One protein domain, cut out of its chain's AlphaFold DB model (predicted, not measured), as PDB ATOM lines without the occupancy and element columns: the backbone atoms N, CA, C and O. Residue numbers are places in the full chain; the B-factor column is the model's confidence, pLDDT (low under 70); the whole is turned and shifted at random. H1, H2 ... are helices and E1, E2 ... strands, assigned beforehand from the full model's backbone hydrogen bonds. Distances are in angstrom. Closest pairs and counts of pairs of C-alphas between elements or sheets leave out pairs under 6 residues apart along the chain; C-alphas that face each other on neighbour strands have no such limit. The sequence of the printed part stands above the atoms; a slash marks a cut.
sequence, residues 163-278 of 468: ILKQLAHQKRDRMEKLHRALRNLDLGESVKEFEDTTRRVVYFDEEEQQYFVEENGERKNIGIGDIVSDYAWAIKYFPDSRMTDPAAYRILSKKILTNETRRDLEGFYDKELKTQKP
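Overview. This is residues 163 to 278 of the 468 residues of an uncharacterized protein of Candidatus Levybacteria bacterium CG10_big_fil_rev_8_21_14_0_10_36_7 (UniProt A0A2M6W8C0). Two long helices, H1 and H4, run side by side in opposite ways as a long stem, and a small, strongly twisted sheet of four strands makes a head where H4 begins. H4 packs on this sheet with residues 248 to 257, and the short H3 packs on both the sheet and H4. The printed part has 116 residues with four named helices and four named strands, in the order H1 H2 E1 E2 E3 H3 E4 H4; the class is mixed, helices and strands, and the mixed sheet runs E3 E2 E1 E4. It is only just loose, close to compact, with a radius of gyration of the C-alphas of 16.1 A, and elongated, spanning 52 by 31 by 21 A.

Arrangement. Start with H1, residues 163 to 187, which touches H4, residues 246 to 276, at a shallow tilt of 4 degrees, opposite ways; their closest C-alphas, of Lys 171 and Leu 265, are 6.2 A apart. H2, residues 192 to 195, only grazes the sheet, with residues 193 to 195. Next come E1, residues 200 to 205, E2, residues 210 to 215, and E3, residues 218 to 222: a meander, each strand the antiparallel neighbour of the one before. Look for N 203 and O 212 at 2.9 A in the hairpin E1 and E2, and N 213 and O 220 at 2.9 A in the hairpin E2 and E3. H3, residues 224 to 233, and E4, residues 237 to 239, complete a split strand-helix-strand unit, E3, H3, E4, with E2 and E1 between its strands and a right-handed crossover. E4 is parallel to E1, with N 202 and O 238 at 2.8 A. H3 and H4 are on one face of the sheet, in two layers, one of strands and one of helices, at heights of 10.5 A and 9.0 A over the sheet. H4 touches H3 with residues 252 to 260 alone; the closest C-alphas, of Val 228 and Asn 259, are 6.4 A apart. Every O i to N i+4 pair is within hydrogen-bond range in H1 and H4, 3 of 6 are in H3, and H2 is too short for such a pair.

Along the chain. Find C-alpha 163 at (-13.781, -31.180, 116.429); from there H1 runs 36.1 A to C-alpha 187. E1 begins at (-21.263, -63.416, 108.537) and spans 16.1 A, E2 15.8 A and H3 15.2 A. H4 runs 44.5 A to C-alpha 276 at (-22.780, -27.169, 115.974).

Size, cuts and confidence. The C-alphas farthest apart, of Glu 207 and Pro 278, are 53.7 A apart. The printed part has no cut and no long link, and no printed residue is under 70 in pLDDT.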
ATOM      1  N   ILE A 163     -12.871 -30.026 116.508       90.94
ATOM      2  CA  ILE A 163     -13.781 -31.180 116.429       90.94
ATOM      3  C   ILE A 163     -14.398 -31.268 115.028       90.94
ATOM      4  O   ILE A 163     -14.376 -32.326 114.407       90.94
ATOM      5  N   LEU A 164     -14.894 -30.145 114.498       89.81
ATOM      6  CA  LEU A 164     -15.465 -30.086 113.148       89.81
ATOM      7  C   LEU A 164     -14.422 -30.437 112.078       89.81
ATOM      8  O   LEU A 164     -14.711 -31.203 111.160       89.81
ATOM      9  N   LYS A 165     -13.182 -29.952 112.231       93.00
ATOM     10  CA  LYS A 165     -12.071 -30.302 111.336       93.00
ATOM     11  C   LYS A 165     -11.748 -31.800 111.384       93.00
ATOM     12  O   LYS A 165     -11.524 -32.404 110.338       93.00
ATOM     13  N   GLN A 166     -11.748 -32.401 112.573       94.00
ATOM     14  CA  GLN A 166     -11.527 -33.838 112.738       94.00
ATOM     15  C   GLN A 166     -12.642 -34.661 112.077       94.00
ATOM     16  O   GLN A 166     -12.343 -35.613 111.362       94.00
ATOM     17  N   LEU A 167     -13.910 -34.276 112.255       89.94
ATOM     18  CA  LEU A 167     -15.047 -34.942 111.608       89.94
ATOM     19  C   LEU A 167     -14.978 -34.834 110.079       89.94
ATOM     20  O   LEU A 167     -15.222 -35.818 109.384       89.94
ATOM     21  N   ALA A 168     -14.597 -33.672 109.541       88.12
ATOM     22  CA  ALA A 168     -14.403 -33.495 108.102       88.12
ATOM     23  C   ALA A 168     -13.297 -34.414 107.549       88.12
ATOM     24  O   ALA A 168     -13.473 -35.019 106.492       88.12
ATOM     25  N   HIS A 169     -12.186 -34.566 108.279       92.94
ATOM     26  CA  HIS A 169     -11.128 -35.511 107.920       92.94
ATOM     27  C   HIS A 169     -11.628 -36.961 107.948       92.94
ATOM     28  O   HIS A 169     -11.452 -37.672 106.968       92.94
ATOM     29  N   GLN A 170     -12.355 -37.364 108.995       93.38
ATOM     30  CA  GLN A 170     -12.935 -38.711 109.098       93.38
ATOM     31  C   GLN A 170     -13.881 -39.045 107.936       93.38
ATOM     32  O   GLN A 170     -13.844 -40.163 107.420       93.38
ATOM     33  N   LYS A 171     -14.700 -38.083 107.485       91.44
ATOM     34  CA  LYS A 171     -15.563 -38.258 106.306       91.44
ATOM     35  C   LYS A 171     -14.750 -38.484 105.030       91.44
ATOM     36  O   LYS A 171     -15.068 -39.398 104.272       91.44
ATOM     37  N   ARG A 172     -13.703 -37.678 104.804       91.06
ATOM     38  CA  ARG A 172     -12.804 -37.827 103.645       91.06
ATOM     39  C   ARG A 172     -12.106 -39.181 103.664       91.06
ATOM     40  O   ARG A 172     -12.225 -39.924 102.698       91.06
ATOM     41  N   ASP A 173     -11.504 -39.549 104.791       94.75
ATOM     42  CA  ASP A 173     -10.815 -40.830 104.956       94.75
ATOM     43  C   ASP A 173     -11.758 -42.010 104.702       94.75
ATOM     44  O   ASP A 173     -11.377 -43.010 104.091       94.75
ATOM     45  N   ARG A 174     -13.011 -41.914 105.165       93.81
ATOM     46  CA  ARG A 174     -14.000 -42.970 104.944       93.81
ATOM     47  C   ARG A 174     -14.405 -43.085 103.473       93.81
ATOM     48  O   ARG A 174     -14.498 -44.204 102.972       93.81
ATOM     49  N   MET A 175     -14.580 -41.963 102.776       90.56
ATOM     50  CA  MET A 175     -14.835 -41.951 101.331       90.56
ATOM     51  C   MET A 175     -13.647 -42.483 100.524       90.56
ATOM     52  O   MET A 175     -13.835 -43.251  99.584       90.56
ATOM     53  N   GLU A 176     -12.418 -42.141 100.907       92.56
ATOM     54  CA  GLU A 176     -11.210 -42.672 100.270       92.56
ATOM     55  C   GLU A 176     -11.080 -44.186 100.451       92.56
ATOM     56  O   GLU A 176     -10.729 -44.888  99.499       92.56
ATOM     57  N   LYS A 177     -11.414 -44.708 101.641       94.69
ATOM     58  CA  LYS A 177     -11.499 -46.155 101.888       94.69
ATOM     59  C   LYS A 177     -12.518 -46.818 100.967       94.69
ATOM     60  O   LYS A 177     -12.164 -47.782 100.299       94.69
ATOM     61  N   LEU A 178     -13.725 -46.256 100.844       93.19
ATOM     62  CA  LEU A 178     -14.733 -46.765  99.908       93.19
ATOM     63  C   LEU A 178     -14.215 -46.768  98.465       93.19
ATOM     64  O   LEU A 178     -14.320 -47.780  97.779       93.19
ATOM     65  N   HIS A 179     -13.638 -45.659  97.997       92.00
ATOM     66  CA  HIS A 179     -13.100 -45.572  96.641       92.00
ATOM     67  C   HIS A 179     -11.990 -46.590  96.391       92.00
ATOM     68  O   HIS A 179     -11.920 -47.142  95.297       92.00
ATOM     69  N   ARG A 180     -11.125 -46.839  97.380       95.00
ATOM     70  CA  ARG A 180     -10.090 -47.872  97.294       95.00
ATOM     71  C   ARG A 180     -10.711 -49.264  97.241       95.00
ATOM     72  O   ARG A 180     -10.398 -50.007  96.325       95.00
ATOM     73  N   ALA A 181     -11.635 -49.575  98.146       92.81
ATOM     74  CA  ALA A 181     -12.314 -50.866  98.198       92.81
ATOM     75  C   ALA A 181     -13.062 -51.184  96.893       92.81
ATOM     76  O   ALA A 181     -12.957 -52.291  96.379       92.81
ATOM     77  N   LEU A 182     -13.759 -50.202  96.307       90.81
ATOM     78  CA  LEU A 182     -14.430 -50.368  95.012       90.81
ATOM     79  C   LEU A 182     -13.440 -50.570  93.860       90.81
ATOM     80  O   LEU A 182     -13.710 -51.362  92.964       90.81
ATOM     81  N   ARG A 183     -12.293 -49.883  93.889       93.81
ATOM     82  CA  ARG A 183     -11.245 -50.058  92.878       93.81
ATOM     83  C   ARG A 183     -10.620 -51.447  92.965       93.81
ATOM     84  O   ARG A 183     -10.483 -52.099  91.942       93.81
ATOM     85  N   ASN A 184     -10.306 -51.900  94.176       93.19
ATOM     86  CA  ASN A 184      -9.793 -53.243  94.427       93.19
ATOM     87  C   ASN A 184     -10.796 -54.299  93.953       93.19
ATOM     88  O   ASN A 184     -10.414 -55.221  93.243       93.19
ATOM     89  N   LEU A 185     -12.085 -54.108  94.251       91.44
ATOM     90  CA  LEU A 185     -13.162 -54.975  93.775       91.44
ATOM     91  C   LEU A 185     -13.218 -55.050  92.240       91.44
ATOM     92  O   LEU A 185     -13.368 -56.134  91.689       91.44
ATOM     93  N   ASP A 186     -13.086 -53.915  91.548       88.56
ATOM     94  CA  ASP A 186     -13.080 -53.870  90.080       88.56
ATOM     95  C   ASP A 186     -11.803 -54.488  89.469       88.56
ATOM     96  O   ASP A 186     -11.842 -54.974  88.340       88.56
ATOM     97  N   LEU A 187     -10.685 -54.496  90.206       90.19
ATOM     98  CA  LEU A 187      -9.410 -55.104  89.803       90.19
ATOM     99  C   LEU A 187      -9.266 -56.579  90.227       90.19
ATOM    100  O   LEU A 187      -8.280 -57.215  89.863       90.19
ATOM    101  N   GLY A 188     -10.219 -57.126  90.989       86.38
ATOM    102  CA  GLY A 188     -10.121 -58.472  91.567       86.38
ATOM    103  C   GLY A 188      -9.086 -58.596  92.695       86.38
ATOM    104  O   GLY A 188      -8.646 -59.698  93.013       86.38
ATOM    105  N   GLU A 189      -8.673 -57.477  93.289       89.19
ATOM    106  CA  GLU A 189      -7.762 -57.436  94.434       89.19
ATOM    107  C   GLU A 189      -8.513 -57.636  95.760       89.19
ATOM    108  O   GLU A 189      -9.729 -57.450  95.852       89.19
ATOM    109  N   SER A 190      -7.779 -57.966  96.828       86.62
ATOM    110  CA  SER A 190      -8.380 -58.125  98.153       86.62
ATOM    111  C   SER A 190      -8.980 -56.814  98.676       86.62
ATOM    112  O   SER A 190      -8.423 -55.716  98.534       86.62
ATOM    113  N   VAL A 191     -10.140 -56.938  99.321       91.50
ATOM    114  CA  VAL A 191     -10.846 -55.835  99.975       91.50
ATOM    115  C   VAL A 191     -10.634 -55.960 101.477       91.50
ATOM    116  O   VAL A 191     -11.184 -56.851 102.119       91.50
ATOM    117  N   LYS A 192      -9.846 -55.042 102.042       90.19
ATOM    118  CA  LYS A 192      -9.436 -55.069 103.453       90.19
ATOM    119  C   LYS A 192     -10.621 -55.104 104.422       90.19
ATOM    120  O   LYS A 192     -10.552 -55.727 105.474       90.19
ATOM    121  N   GLU A 193     -11.714 -54.424 104.088       88.00
ATOM    122  CA  GLU A 193     -12.934 -54.401 104.895       88.00
ATOM    123  C   GLU A 193     -13.536 -55.799 105.114       88.00
ATOM    124  O   GLU A 193     -14.217 -55.993 106.119       88.00
ATOM    125  N   PHE A 194     -13.270 -56.761 104.225       91.06
ATOM    126  CA  PHE A 194     -13.768 -58.138 104.308       91.06
ATOM    127  C   PHE A 194     -12.839 -59.092 105.077       91.06
ATOM    128  O   PHE A 194     -13.165 -60.261 105.222       91.06
ATOM    129  N   GLU A 195     -11.715 -58.612 105.618       86.69
ATOM    130  CA  GLU A 195     -10.804 -59.416 106.456       86.69
ATOM    131  C   GLU A 195     -11.297 -59.572 107.914       86.69
ATOM    132  O   GLU A 195     -10.669 -60.252 108.724       86.69
ATOM    133  N   ASP A 196     -12.407 -58.924 108.278       85.50
ATOM    134  CA  ASP A 196     -12.984 -58.934 109.626       85.50
ATOM    135  C   ASP A 196     -13.745 -60.239 109.913       85.50
ATOM    136  O   ASP A 196     -14.801 -60.502 109.336       85.50
ATOM    137  N   THR A 197     -13.228 -61.027 110.857       82.88
ATOM    138  CA  THR A 197     -13.757 -62.347 111.235       82.88
ATOM    139  C   THR A 197     -15.080 -62.304 111.996       82.88
ATOM    140  O   THR A 197     -15.699 -63.348 112.185       82.88
ATOM    141  N   THR A 198     -15.533 -61.129 112.442       89.00
ATOM    142  CA  THR A 198     -16.822 -60.986 113.145       89.00
ATOM    143  C   THR A 198     -18.025 -60.957 112.199       89.00
ATOM    144  O   THR A 198     -19.171 -60.989 112.645       89.00
ATOM    145  N   ARG A 199     -17.779 -60.879 110.889       92.75
ATOM    146  CA  ARG A 199     -18.811 -60.773 109.858       92.75
ATOM    147  C   ARG A 199     -19.354 -62.151 109.469       92.75
ATOM    148  O   ARG A 199     -18.615 -63.129 109.431       92.75
ATOM    149  N   ARG A 200     -20.635 -62.212 109.102       94.50
ATOM    150  CA  ARG A 200     -21.263 -63.416 108.537       94.50
ATOM    151  C   ARG A 200     -20.878 -63.579 107.068       94.50
ATOM    152  O   ARG A 200     -20.886 -62.603 106.312       94.50
ATOM    153  N   VAL A 201     -20.554 -64.809 106.675       95.31
ATOM    154  CA  VAL A 201     -20.232 -65.153 105.284       95.31
ATOM    155  C   VAL A 201     -21.525 -65.306 104.498       95.31
ATOM    156  O   VAL A 201     -22.419 -66.031 104.926       95.31
ATOM    157  N   VAL A 202     -21.619 -64.633 103.355       96.31
ATOM    158  CA  VAL A 202     -22.745 -64.767 102.429       96.31
ATOM    159  C   VAL A 202     -22.314 -65.593 101.232       96.31
ATOM    160  O   VAL A 202     -21.386 -65.224 100.507       96.31
ATOM    161  N   TYR A 203     -23.035 -66.678 101.009       95.44
ATOM    162  CA  TYR A 203     -22.872 -67.568  99.874       95.44
ATOM    163  C   TYR A 203     -23.904 -67.241  98.793       95.44
ATOM    164  O   TYR A 203     -24.858 -66.490  99.022       95.44
ATOM    165  N   PHE A 204     -23.705 -67.793  97.601       95.12
ATOM    166  CA  PHE A 204     -24.629 -67.655  96.482       95.12
ATOM    167  C   PHE A 204     -24.918 -69.033  95.903       95.12
ATOM    168  O   PHE A 204     -23.990 -69.779  95.595       95.12
ATOM    169  N   ASP A 205     -26.200 -69.363  95.795       93.50
ATOM    170  CA  ASP A 205     -26.670 -70.555  95.104       93.50
ATOM    171  C   ASP A 205     -26.922 -70.205  93.634       93.50
ATOM    172  O   ASP A 205     -27.782 -69.375  93.325       93.50
ATOM    173  N   GLU A 206     -26.160 -70.824  92.733       89.38
ATOM    174  CA  GLU A 206     -26.285 -70.607  91.291       89.38
ATOM    175  C   GLU A 206     -27.556 -71.223  90.694       89.38
ATOM    176  O   GLU A 206     -28.066 -70.693  89.704       89.38
ATOM    177  N   GLU A 207     -28.080 -72.307  91.272       90.50
ATOM    178  CA  GLU A 207     -29.284 -72.983  90.779       90.50
ATOM    179  C   GLU A 207     -30.528 -72.147  91.086       90.50
ATOM    180  O   GLU A 207     -31.360 -71.909  90.208       90.50
ATOM    181  N   GLU A 208     -30.626 -71.641  92.318       89.69
ATOM    182  CA  GLU A 208     -31.756 -70.815  92.759       89.69
ATOM    183  C   GLU A 208     -31.567 -69.316  92.479       89.69
ATOM    184  O   GLU A 208     -32.528 -68.549  92.586       89.69
ATOM    185  N   GLN A 209     -30.351 -68.891  92.109       90.31
ATOM    186  CA  GLN A 209     -29.954 -67.485  91.937       90.31
ATOM    187  C   GLN A 209     -30.230 -66.641  93.195       90.31
ATOM    188  O   GLN A 209     -30.728 -65.513  93.125       90.31
ATOM    189  N   GLN A 210     -29.927 -67.199  94.369       92.12
ATOM    190  CA  GLN A 210     -30.239 -66.605  95.672       92.12
ATOM    191  C   GLN A 210     -29.020 -66.558  96.588       92.12
ATOM    192  O   GLN A 210     -28.166 -67.443  96.576       92.12
ATOM    193  N   TYR A 211     -28.950 -65.518  97.420       95.12
ATOM    194  CA  TYR A 211     -27.961 -65.456  98.490       95.12
ATOM    195  C   TYR A 211     -28.443 -66.262  99.693       95.12
ATOM    196  O   TYR A 211     -29.637 -66.294  99.999       95.12
ATOM    197  N   PHE A 212     -27.508 -66.871 100.413       95.75
ATOM    198  CA  PHE A 212     -27.811 -67.565 101.657       95.75
ATOM    199  C   PHE A 212     -26.689 -67.402 102.679       95.75
ATOM    200  O   PHE A 212     -25.550 -67.059 102.350       95.75
ATOM    201  N   VAL A 213     -27.036 -67.646 103.935       95.50
ATOM    202  CA  VAL A 213     -26.107 -67.739 105.064       95.50
ATOM    203  C   VAL A 213     -26.275 -69.092 105.737       95.50
ATOM    204  O   VAL A 213     -27.364 -69.668 105.729       95.50
ATOM    205  N   GLU A 214     -25.191 -69.593 106.317       93.38
ATOM    206  CA  GLU A 214     -25.221 -70.766 107.186       93.38
ATOM    207  C   GLU A 214     -25.259 -70.283 108.640       93.38
ATOM    208  O   GLU A 214     -24.283 -69.735 109.156       93.38
ATOM    209  N   GLU A 215     -26.407 -70.448 109.298       86.56
ATOM    210  CA  GLU A 215     -26.630 -70.048 110.690       86.56
ATOM    211  C   GLU A 215     -26.990 -71.295 111.499       86.56
ATOM    212  O   GLU A 215     -27.926 -72.009 111.162       86.56
ATOM    213  N   ASN A 216     -26.230 -71.593 112.559       83.81
ATOM    214  CA  ASN A 216     -26.440 -72.780 113.406       83.81
ATOM    215  C   ASN A 216     -26.467 -74.125 112.642       83.81
ATOM    216  O   ASN A 216     -27.086 -75.085 113.092       83.81
ATOM    217  N   GLY A 217     -25.769 -74.206 111.505       82.25
ATOM    218  CA  GLY A 217     -25.748 -75.394 110.644       82.25
ATOM    219  C   GLY A 217     -26.952 -75.514 109.705       82.25
ATOM    220  O   GLY A 217     -27.035 -76.484 108.956       82.25
ATOM    221  N   GLU A 218     -27.858 -74.536 109.713       89.06
ATOM    222  CA  GLU A 218     -28.990 -74.457 108.798       89.06
ATOM    223  C   GLU A 218     -28.733 -73.417 107.707       89.06
ATOM    224  O   GLU A 218     -28.189 -72.334 107.941       89.06
ATOM    225  N   ARG A 219     -29.149 -73.754 106.485       92.75
ATOM    226  CA  ARG A 219     -29.116 -72.835 105.353       92.75
ATOM    227  C   ARG A 219     -30.336 -71.922 105.413       92.75
ATOM    228  O   ARG A 219     -31.469 -72.397 105.368       92.75
ATOM    229  N   LYS A 220     -30.099 -70.610 105.431       92.38
ATOM    230  CA  LYS A 220     -31.147 -69.586 105.382       92.38
ATOM    231  C   LYS A 220     -30.957 -68.683 104.171       92.38
ATOM    232  O   LYS A 220     -29.937 -68.004 104.053       92.38
ATOM    233  N   ASN A 221     -31.954 -68.648 103.291       93.62
ATOM    234  CA  ASN A 221     -31.951 -67.741 102.145       93.62
ATOM    235  C   ASN A 221     -32.165 -66.298 102.626       93.62
ATOM    236  O   ASN A 221     -33.006 -66.033 103.488       93.62
ATOM    237  N   ILE A 222     -31.391 -65.367 102.073       94.50
ATOM    238  CA  ILE A 222     -31.428 -63.946 102.428       94.50
ATOM    239  C   ILE A 222     -31.392 -63.070 101.175       94.50
ATOM    240  O   ILE A 222     -30.789 -63.412 100.159       94.50
ATOM    241  N   GLY A 223     -32.033 -61.907 101.235       93.06
ATOM    242  CA  GLY A 223     -31.995 -60.902 100.178       93.06
ATOM    243  C   GLY A 223     -31.005 -59.772 100.465       93.06
ATOM    244  O   GLY A 223     -30.476 -59.609 101.564       93.06
ATOM    245  N   ILE A 224     -30.798 -58.903  99.472       92.94
ATOM    246  CA  ILE A 224     -29.991 -57.677  99.639       92.94
ATOM    247  C   ILE A 224     -30.599 -56.763 100.716       92.94
ATOM    248  O   ILE A 224     -29.875 -56.063 101.423       92.94
ATOM    249  N   GLY A 225     -31.926 -56.752 100.834       93.12
ATOM    250  CA  GLY A 225     -32.656 -56.007 101.850       93.12
ATOM    251  C   GLY A 225     -32.322 -56.464 103.265       93.12
ATOM    252  O   GLY A 225     -32.137 -55.605 104.122       93.12
ATOM    253  N   ASP A 226     -32.173 -57.771 103.487       94.75
ATOM    254  CA  ASP A 226     -31.730 -58.343 104.762       94.75
ATOM    255  C   ASP A 226     -30.324 -57.849 105.093       94.75
ATOM    256  O   ASP A 226     -30.124 -57.134 106.074       94.75
ATOM    257  N   ILE A 227     -29.385 -58.074 104.173       94.94
ATOM    258  CA  ILE A 227     -27.971 -57.710 104.323       94.94
ATOM    259  C   ILE A 227     -27.791 -56.221 104.626       94.94
ATOM    260  O   ILE A 227     -26.930 -55.848 105.413       94.94
ATOM    261  N   VAL A 228     -28.571 -55.338 103.998       93.56
ATOM    262  CA  VAL A 228     -28.459 -53.882 104.188       93.56
ATOM    263  C   VAL A 228     -29.085 -53.414 105.505       93.56
ATOM    264  O   VAL A 228     -28.572 -52.469 106.130       93.56
ATOM    265  N   SER A 229     -30.200 -54.023 105.899       94.62
ATOM    266  CA  SER A 229     -31.022 -53.564 107.024       94.62
ATOM    267  C   SER A 229     -30.477 -54.059 108.365       94.62
ATOM    268  O   SER A 229     -30.416 -53.296 109.329       94.62
ATOM    269  N   ASP A 230     -29.912 -55.263 108.379       95.38
ATOM    270  CA  ASP A 230     -29.308 -55.917 109.545       95.38
ATOM    271  C   ASP A 230     -28.117 -55.151 110.154       95.38
ATOM    272  O   ASP A 230     -27.840 -55.258 111.347       95.38
ATOM    273  N   TYR A 231     -27.487 -54.250 109.394       93.12
ATOM    274  CA  TYR A 231     -26.480 -53.321 109.927       93.12
ATOM    275  C   TYR A 231     -27.023 -52.378 111.006       93.12
ATOM    276  O   TYR A 231     -26.246 -51.865 111.814       93.12
ATOM    277  N   ALA A 232     -28.330 -52.094 111.014       91.75
ATOM    278  CA  ALA A 232     -28.944 -51.336 112.104       91.75
ATOM    279  C   ALA A 232     -28.894 -52.105 113.432       91.75
ATOM    280  O   ALA A 232     -28.850 -51.486 114.492       91.75
ATOM    281  N   TRP A 233     -28.829 -53.431 113.340       92.38
ATOM    282  CA  TRP A 233     -28.731 -54.392 114.430       92.38
ATOM    283  C   TRP A 233     -27.297 -54.902 114.612       92.38
ATOM    284  O   TRP A 233     -27.085 -55.977 115.148       92.38
ATOM    285  N   ALA A 234     -26.301 -54.144 114.139       91.50
ATOM    286  CA  ALA A 234     -24.874 -54.458 114.237       91.50
ATOM    287  C   ALA A 234     -24.416 -55.786 113.593       91.50
ATOM    288  O   ALA A 234     -23.231 -56.114 113.697       91.50
ATOM    289  N   ILE A 235     -25.279 -56.491 112.855       92.62
ATOM    290  CA  ILE A 235     -24.884 -57.659 112.066       92.62
ATOM    291  C   ILE A 235     -24.244 -57.174 110.764       92.62
ATOM    292  O   ILE A 235     -24.800 -56.356 110.027       92.62
ATOM    293  N   LYS A 236     -23.041 -57.676 110.486       94.56
ATOM    294  CA  LYS A 236     -22.264 -57.336 109.293       94.56
ATOM    295  C   LYS A 236     -22.021 -58.566 108.444       94.56
ATOM    296  O   LYS A 236     -21.893 -59.671 108.965       94.56
ATOM    297  N   TYR A 237     -21.856 -58.336 107.148       95.50
ATOM    298  CA  TYR A 237     -21.684 -59.395 106.165       95.50
ATOM    299  C   TYR A 237     -20.425 -59.184 105.329       95.50
ATOM    300  O   TYR A 237     -19.891 -58.071 105.227       95.50
ATOM    301  N   PHE A 238     -19.970 -60.261 104.703       95.19
ATOM    302  CA  PHE A 238     -19.062 -60.224 103.563       95.19
ATOM    303  C   PHE A 238     -19.378 -61.386 102.610       95.19
ATOM    304  O   PHE A 238     -19.864 -62.425 103.057       95.19
ATOM    305  N   PRO A 239     -19.149 -61.220 101.301       94.44
ATOM    306  CA  PRO A 239     -19.365 -62.294 100.341       94.44
ATOM    307  C   PRO A 239     -18.242 -63.332 100.417       94.44
ATOM    308  O   PRO A 239     -17.074 -62.966 100.571       94.44
ATOM    309  N   ASP A 240     -18.587 -64.611 100.264       93.62
ATOM    310  CA  ASP A 240     -17.603 -65.690 100.180       93.62
ATOM    311  C   ASP A 240     -16.621 -65.444  99.025       93.62
ATOM    312  O   ASP A 240     -17.011 -65.109  97.904       93.62
ATOM    313  N   SER A 241     -15.327 -65.622  99.292       86.88
ATOM    314  CA  SER A 241     -14.266 -65.384  98.306       86.88
ATOM    315  C   SER A 241     -14.254 -66.418  97.181       86.88
ATOM    316  O   SER A 241     -13.618 -66.191  96.152       86.88
ATOM    317  N   ARG A 242     -14.951 -67.544  97.372       87.06
ATOM    318  CA  ARG A 242     -15.100 -68.624  96.389       87.06
ATOM    319  C   ARG A 242     -16.407 -68.543  95.602       87.06
ATOM    320  O   ARG A 242     -16.698 -69.467  94.848       87.06
ATOM    321  N   MET A 243     -17.171 -67.460  95.748       89.06
ATOM    322  CA  MET A 243     -18.378 -67.228  94.958       89.06
ATOM    323  C   MET A 243     -18.040 -67.249  93.462       89.06
ATOM    324  O   MET A 243     -17.226 -66.460  92.984       89.06
ATOM    325  N   THR A 244     -18.654 -68.182  92.743       80.25
ATOM    326  CA  THR A 244     -18.336 -68.510  91.348       80.25
ATOM    327  C   THR A 244     -18.929 -67.521  90.354       80.25
ATOM    328  O   THR A 244     -18.280 -67.239  89.348       80.25
ATOM    329  N   ASP A 245     -20.089 -66.927  90.655       86.12
ATOM    330  CA  ASP A 245     -20.684 -65.841  89.869       86.12
ATOM    331  C   ASP A 245     -20.005 -64.485  90.190       86.12
ATOM    332  O   ASP A 245     -20.245 -63.892  91.255       86.12
ATOM    333  N   PRO A 246     -19.197 -63.920  89.264       86.12
ATOM    334  CA  PRO A 246     -18.494 -62.660  89.503       86.12
ATOM    335  C   PRO A 246     -19.438 -61.452  89.571       86.12
ATOM    336  O   PRO A 246     -19.132 -60.452  90.229       86.12
ATOM    337  N   ALA A 247     -20.586 -61.510  88.889       88.50
ATOM    338  CA  ALA A 247     -21.573 -60.441  88.906       88.50
ATOM    339  C   ALA A 247     -22.303 -60.408  90.252       88.50
ATOM    340  O   ALA A 247     -22.409 -59.330  90.852       88.50
ATOM    341  N   ALA A 248     -22.731 -61.568  90.759       89.75
ATOM    342  CA  ALA A 248     -23.349 -61.693  92.077       89.75
ATOM    343  C   ALA A 248     -22.399 -61.220  93.187       89.75
ATOM    344  O   ALA A 248     -22.798 -60.384  94.010       89.75
ATOM    345  N   TYR A 249     -21.131 -61.654  93.150       92.44
ATOM    346  CA  TYR A 249     -20.091 -61.226  94.092       92.44
ATOM    347  C   TYR A 249     -19.907 -59.708  94.077       92.44
ATOM    348  O   TYR A 249     -19.904 -59.047  95.122       92.44
ATOM    349  N   ARG A 250     -19.792 -59.121  92.880       90.56
ATOM    350  CA  ARG A 250     -19.551 -57.686  92.721       90.56
ATOM    351  C   ARG A 250     -20.738 -56.843  93.178       90.56
ATOM    352  O   ARG A 250     -20.541 -55.826  93.851       90.56
ATOM    353  N   ILE A 251     -21.959 -57.224  92.801       90.94
ATOM    354  CA  ILE A 251     -23.181 -56.513  93.198       90.94
ATOM    355  C   ILE A 251     -23.299 -56.507  94.722       90.94
ATOM    356  O   ILE A 251     -23.481 -55.434  95.311       90.94
ATOM    357  N   LEU A 252     -23.130 -57.670  95.352       93.06
ATOM    358  CA  LEU A 252     -23.215 -57.817  96.799       93.06
ATOM    359  C   LEU A 252     -22.110 -57.031  97.519       93.06
ATOM    360  O   LEU A 252     -22.409 -56.198  98.377       93.06
ATOM    361  N   SER A 253     -20.852 -57.207  97.107       94.38
ATOM    362  CA  SER A 253     -19.699 -56.485  97.661       94.38
ATOM    363  C   SER A 253     -19.909 -54.973  97.625       94.38
ATOM    364  O   SER A 253     -19.755 -54.279  98.633       94.38
ATOM    365  N   LYS A 254     -20.332 -54.443  96.470       92.94
ATOM    366  CA  LYS A 254     -20.606 -53.014  96.306       92.94
ATOM    367  C   LYS A 254     -21.724 -52.548  97.235       92.94
ATOM    368  O   LYS A 254     -21.623 -51.462  97.810       92.94
ATOM    369  N   LYS A 255     -22.792 -53.333  97.399       92.38
ATOM    370  CA  LYS A 255     -23.901 -52.994  98.303       92.38
ATOM    371  C   LYS A 255     -23.465 -52.954  99.763       92.38
ATOM    372  O   LYS A 255     -23.794 -51.982 100.441       92.38
ATOM    373  N   ILE A 256     -22.676 -53.926 100.207       94.62
ATOM    374  CA  ILE A 256     -22.114 -53.961 101.562       94.62
ATOM    375  C   ILE A 256     -21.252 -52.716 101.817       94.62
ATOM    376  O   ILE A 256     -21.544 -51.932 102.721       94.62
ATOM    377  N   LEU A 257     -20.250 -52.472 100.967       93.69
ATOM    378  CA  LEU A 257     -19.301 -51.363 101.135       93.69
ATOM    379  C   LEU A 257     -19.988 -49.990 101.118       93.69
ATOM    380  O   LEU A 257     -19.665 -49.107 101.921       93.69
ATOM    381  N   THR A 258     -20.951 -49.804 100.211       92.88
ATOM    382  CA  THR A 258     -21.703 -48.544 100.107       92.88
ATOM    383  C   THR A 258     -22.635 -48.332 101.297       92.88
ATOM    384  O   THR A 258     -22.706 -47.212 101.801       92.88
ATOM    385  N   ASN A 259     -23.307 -49.376 101.793       93.19
ATOM    386  CA  ASN A 259     -24.166 -49.264 102.972       93.19
ATOM    387  C   ASN A 259     -23.367 -48.941 104.240       93.19
ATOM    388  O   ASN A 259     -23.764 -48.056 104.995       93.19
ATOM    389  N   GLU A 260     -22.230 -49.606 104.446       92.62
ATOM    390  CA  GLU A 260     -21.337 -49.324 105.575       92.62
ATOM    391  C   GLU A 260     -20.848 -47.883 105.561       92.62
ATOM    392  O   GLU A 260     -20.976 -47.160 106.548       92.62
ATOM    393  N   THR A 261     -20.338 -47.448 104.411       92.38
ATOM    394  CA  THR A 261     -19.845 -46.082 104.247       92.38
ATOM    395  C   THR A 261     -20.956 -45.067 104.481       92.38
ATOM    396  O   THR A 261     -20.743 -44.090 105.194       92.38
ATOM    397  N   ARG A 262     -22.161 -45.315 103.952       91.69
ATOM    398  CA  ARG A 262     -23.329 -44.460 104.191       91.69
ATOM    399  C   ARG A 262     -23.635 -44.331 105.687       91.69
ATOM    400  O   ARG A 262     -23.753 -43.209 106.169       91.69
ATOM    401  N   ARG A 263     -23.732 -45.446 106.422       90.12
ATOM    402  CA  ARG A 263     -24.048 -45.431 107.865       90.12
ATOM    403  C   ARG A 263     -22.966 -44.717 108.685       90.12
ATOM    404  O   ARG A 263     -23.297 -43.944 109.584       90.12
ATOM    405  N   ASP A 264     -21.692 -44.898 108.339       90.62
ATOM    406  CA  ASP A 264     -20.586 -44.183 108.991       90.62
ATOM    407  C   ASP A 264     -20.662 -42.666 108.747       90.62
ATOM    408  O   ASP A 264     -20.504 -41.871 109.677       90.62
ATOM    409  N   LEU A 265     -20.948 -42.251 107.507       89.31
ATOM    410  CA  LEU A 265     -21.094 -40.838 107.139       89.31
ATOM    411  C   LEU A 265     -22.289 -40.176 107.833       89.31
ATOM    412  O   LEU A 265     -22.149 -39.052 108.324       89.31
ATOM    413  N   GLU A 266     -23.426 -40.871 107.920       87.56
ATOM    414  CA  GLU A 266     -24.589 -40.438 108.707       87.56
ATOM    415  C   GLU A 266     -24.189 -40.212 110.173       87.56
ATOM    416  O   GLU A 266     -24.455 -39.148 110.735       87.56
ATOM    417  N   GLY A 267     -23.446 -41.153 110.769       89.62
ATOM    418  CA  GLY A 267     -22.927 -41.022 112.131       89.62
ATOM    419  C   GLY A 267     -21.968 -39.838 112.321       89.62
ATOM    420  O   GLY A 267     -22.025 -39.149 113.345       89.62
ATOM    421  N   PHE A 268     -21.094 -39.555 111.350       90.62
ATOM    422  CA  PHE A 268     -20.213 -38.382 111.403       90.62
ATOM    423  C   PHE A 268     -20.981 -37.067 111.289       90.62
ATOM    424  O   PHE A 268     -20.629 -36.096 111.962       90.62
ATOM    425  N   TYR A 269     -22.023 -37.013 110.463       89.62
ATOM    426  CA  TYR A 269     -22.843 -35.813 110.340       89.62
ATOM    427  C   TYR A 269     -23.731 -35.573 111.559       89.62
ATOM    428  O   TYR A 269     -23.813 -34.437 112.013       89.62
ATOM    429  N   ASP A 270     -24.316 -36.613 112.158       88.88
ATOM    430  CA  ASP A 270     -25.051 -36.475 113.424       88.88
ATOM    431  C   ASP A 270     -24.143 -35.871 114.516       88.88
ATOM    432  O   ASP A 270     -24.537 -34.952 115.242       88.88
ATOM    433  N   LYS A 271     -22.881 -36.322 114.596       90.50
ATOM    434  CA  LYS A 271     -21.863 -35.749 115.498       90.50
ATOM    435  C   LYS A 271     -21.530 -34.296 115.158       90.50
ATOM    436  O   LYS A 271     -21.326 -33.484 116.066       90.50
ATOM    437  N   GLU A 272     -21.479 -33.956 113.876       88.50
ATOM    438  CA  GLU A 272     -21.247 -32.590 113.412       88.50
ATOM    439  C   GLU A 272     -22.390 -31.663 113.828       88.50
ATOM    440  O   GLU A 272     -22.150 -30.646 114.483       88.50
ATOM    441  N   LEU A 273     -23.634 -32.056 113.547       87.25
ATOM    442  CA  LEU A 273     -24.834 -31.320 113.934       87.25
ATOM    443  C   LEU A 273     -24.917 -31.131 115.449       87.25
ATOM    444  O   LEU A 273     -25.175 -30.019 115.908       87.25
ATOM    445  N   LYS A 274     -24.624 -32.170 116.238       87.75
ATOM    446  CA  LYS A 274     -24.566 -32.092 117.710       87.75
ATOM    447  C   LYS A 274     -23.467 -31.139 118.195       87.75
ATOM    448  O   LYS A 274     -23.663 -30.401 119.156       87.75
ATOM    449  N   THR A 275     -22.323 -31.099 117.509       87.19
ATOM    450  CA  THR A 275     -21.228 -30.161 117.818       87.19
ATOM    451  C   THR A 275     -21.628 -28.718 117.504       87.19
ATOM    452  O   THR A 275     -21.366 -27.804 118.293       87.19
ATOM    453  N   GLN A 276     -22.296 -28.490 116.372       85.44
ATOM    454  CA  GLN A 276     -22.780 -27.169 115.974       85.44
ATOM    455  C   GLN A 276     -23.917 -26.694 116.891       85.44
ATOM    456  O   GLN A 276     -23.850 -25.583 117.432       85.44
ATOM    457  N   LYS A 277     -24.901 -27.559 117.147       84.88
ATOM    458  CA  LYS A 277     -26.108 -27.310 117.939       84.88
ATOM    459  C   LYS A 277     -26.203 -28.327 119.100       84.88
ATOM    460  O   LYS A 277     -26.904 -29.328 118.988       84.88
ATOM    461  N   PRO A 278     -25.577 -28.055 120.261       78.69
ATOM    462  CA  PRO A 278     -25.521 -29.000 121.388       78.69
ATOM    463  C   PRO A 278     -26.874 -29.281 122.058       78.69
ATOM    464  O   PRO A 278     -26.981 -30.215 122.842       78.69
TER     465      PRO A 278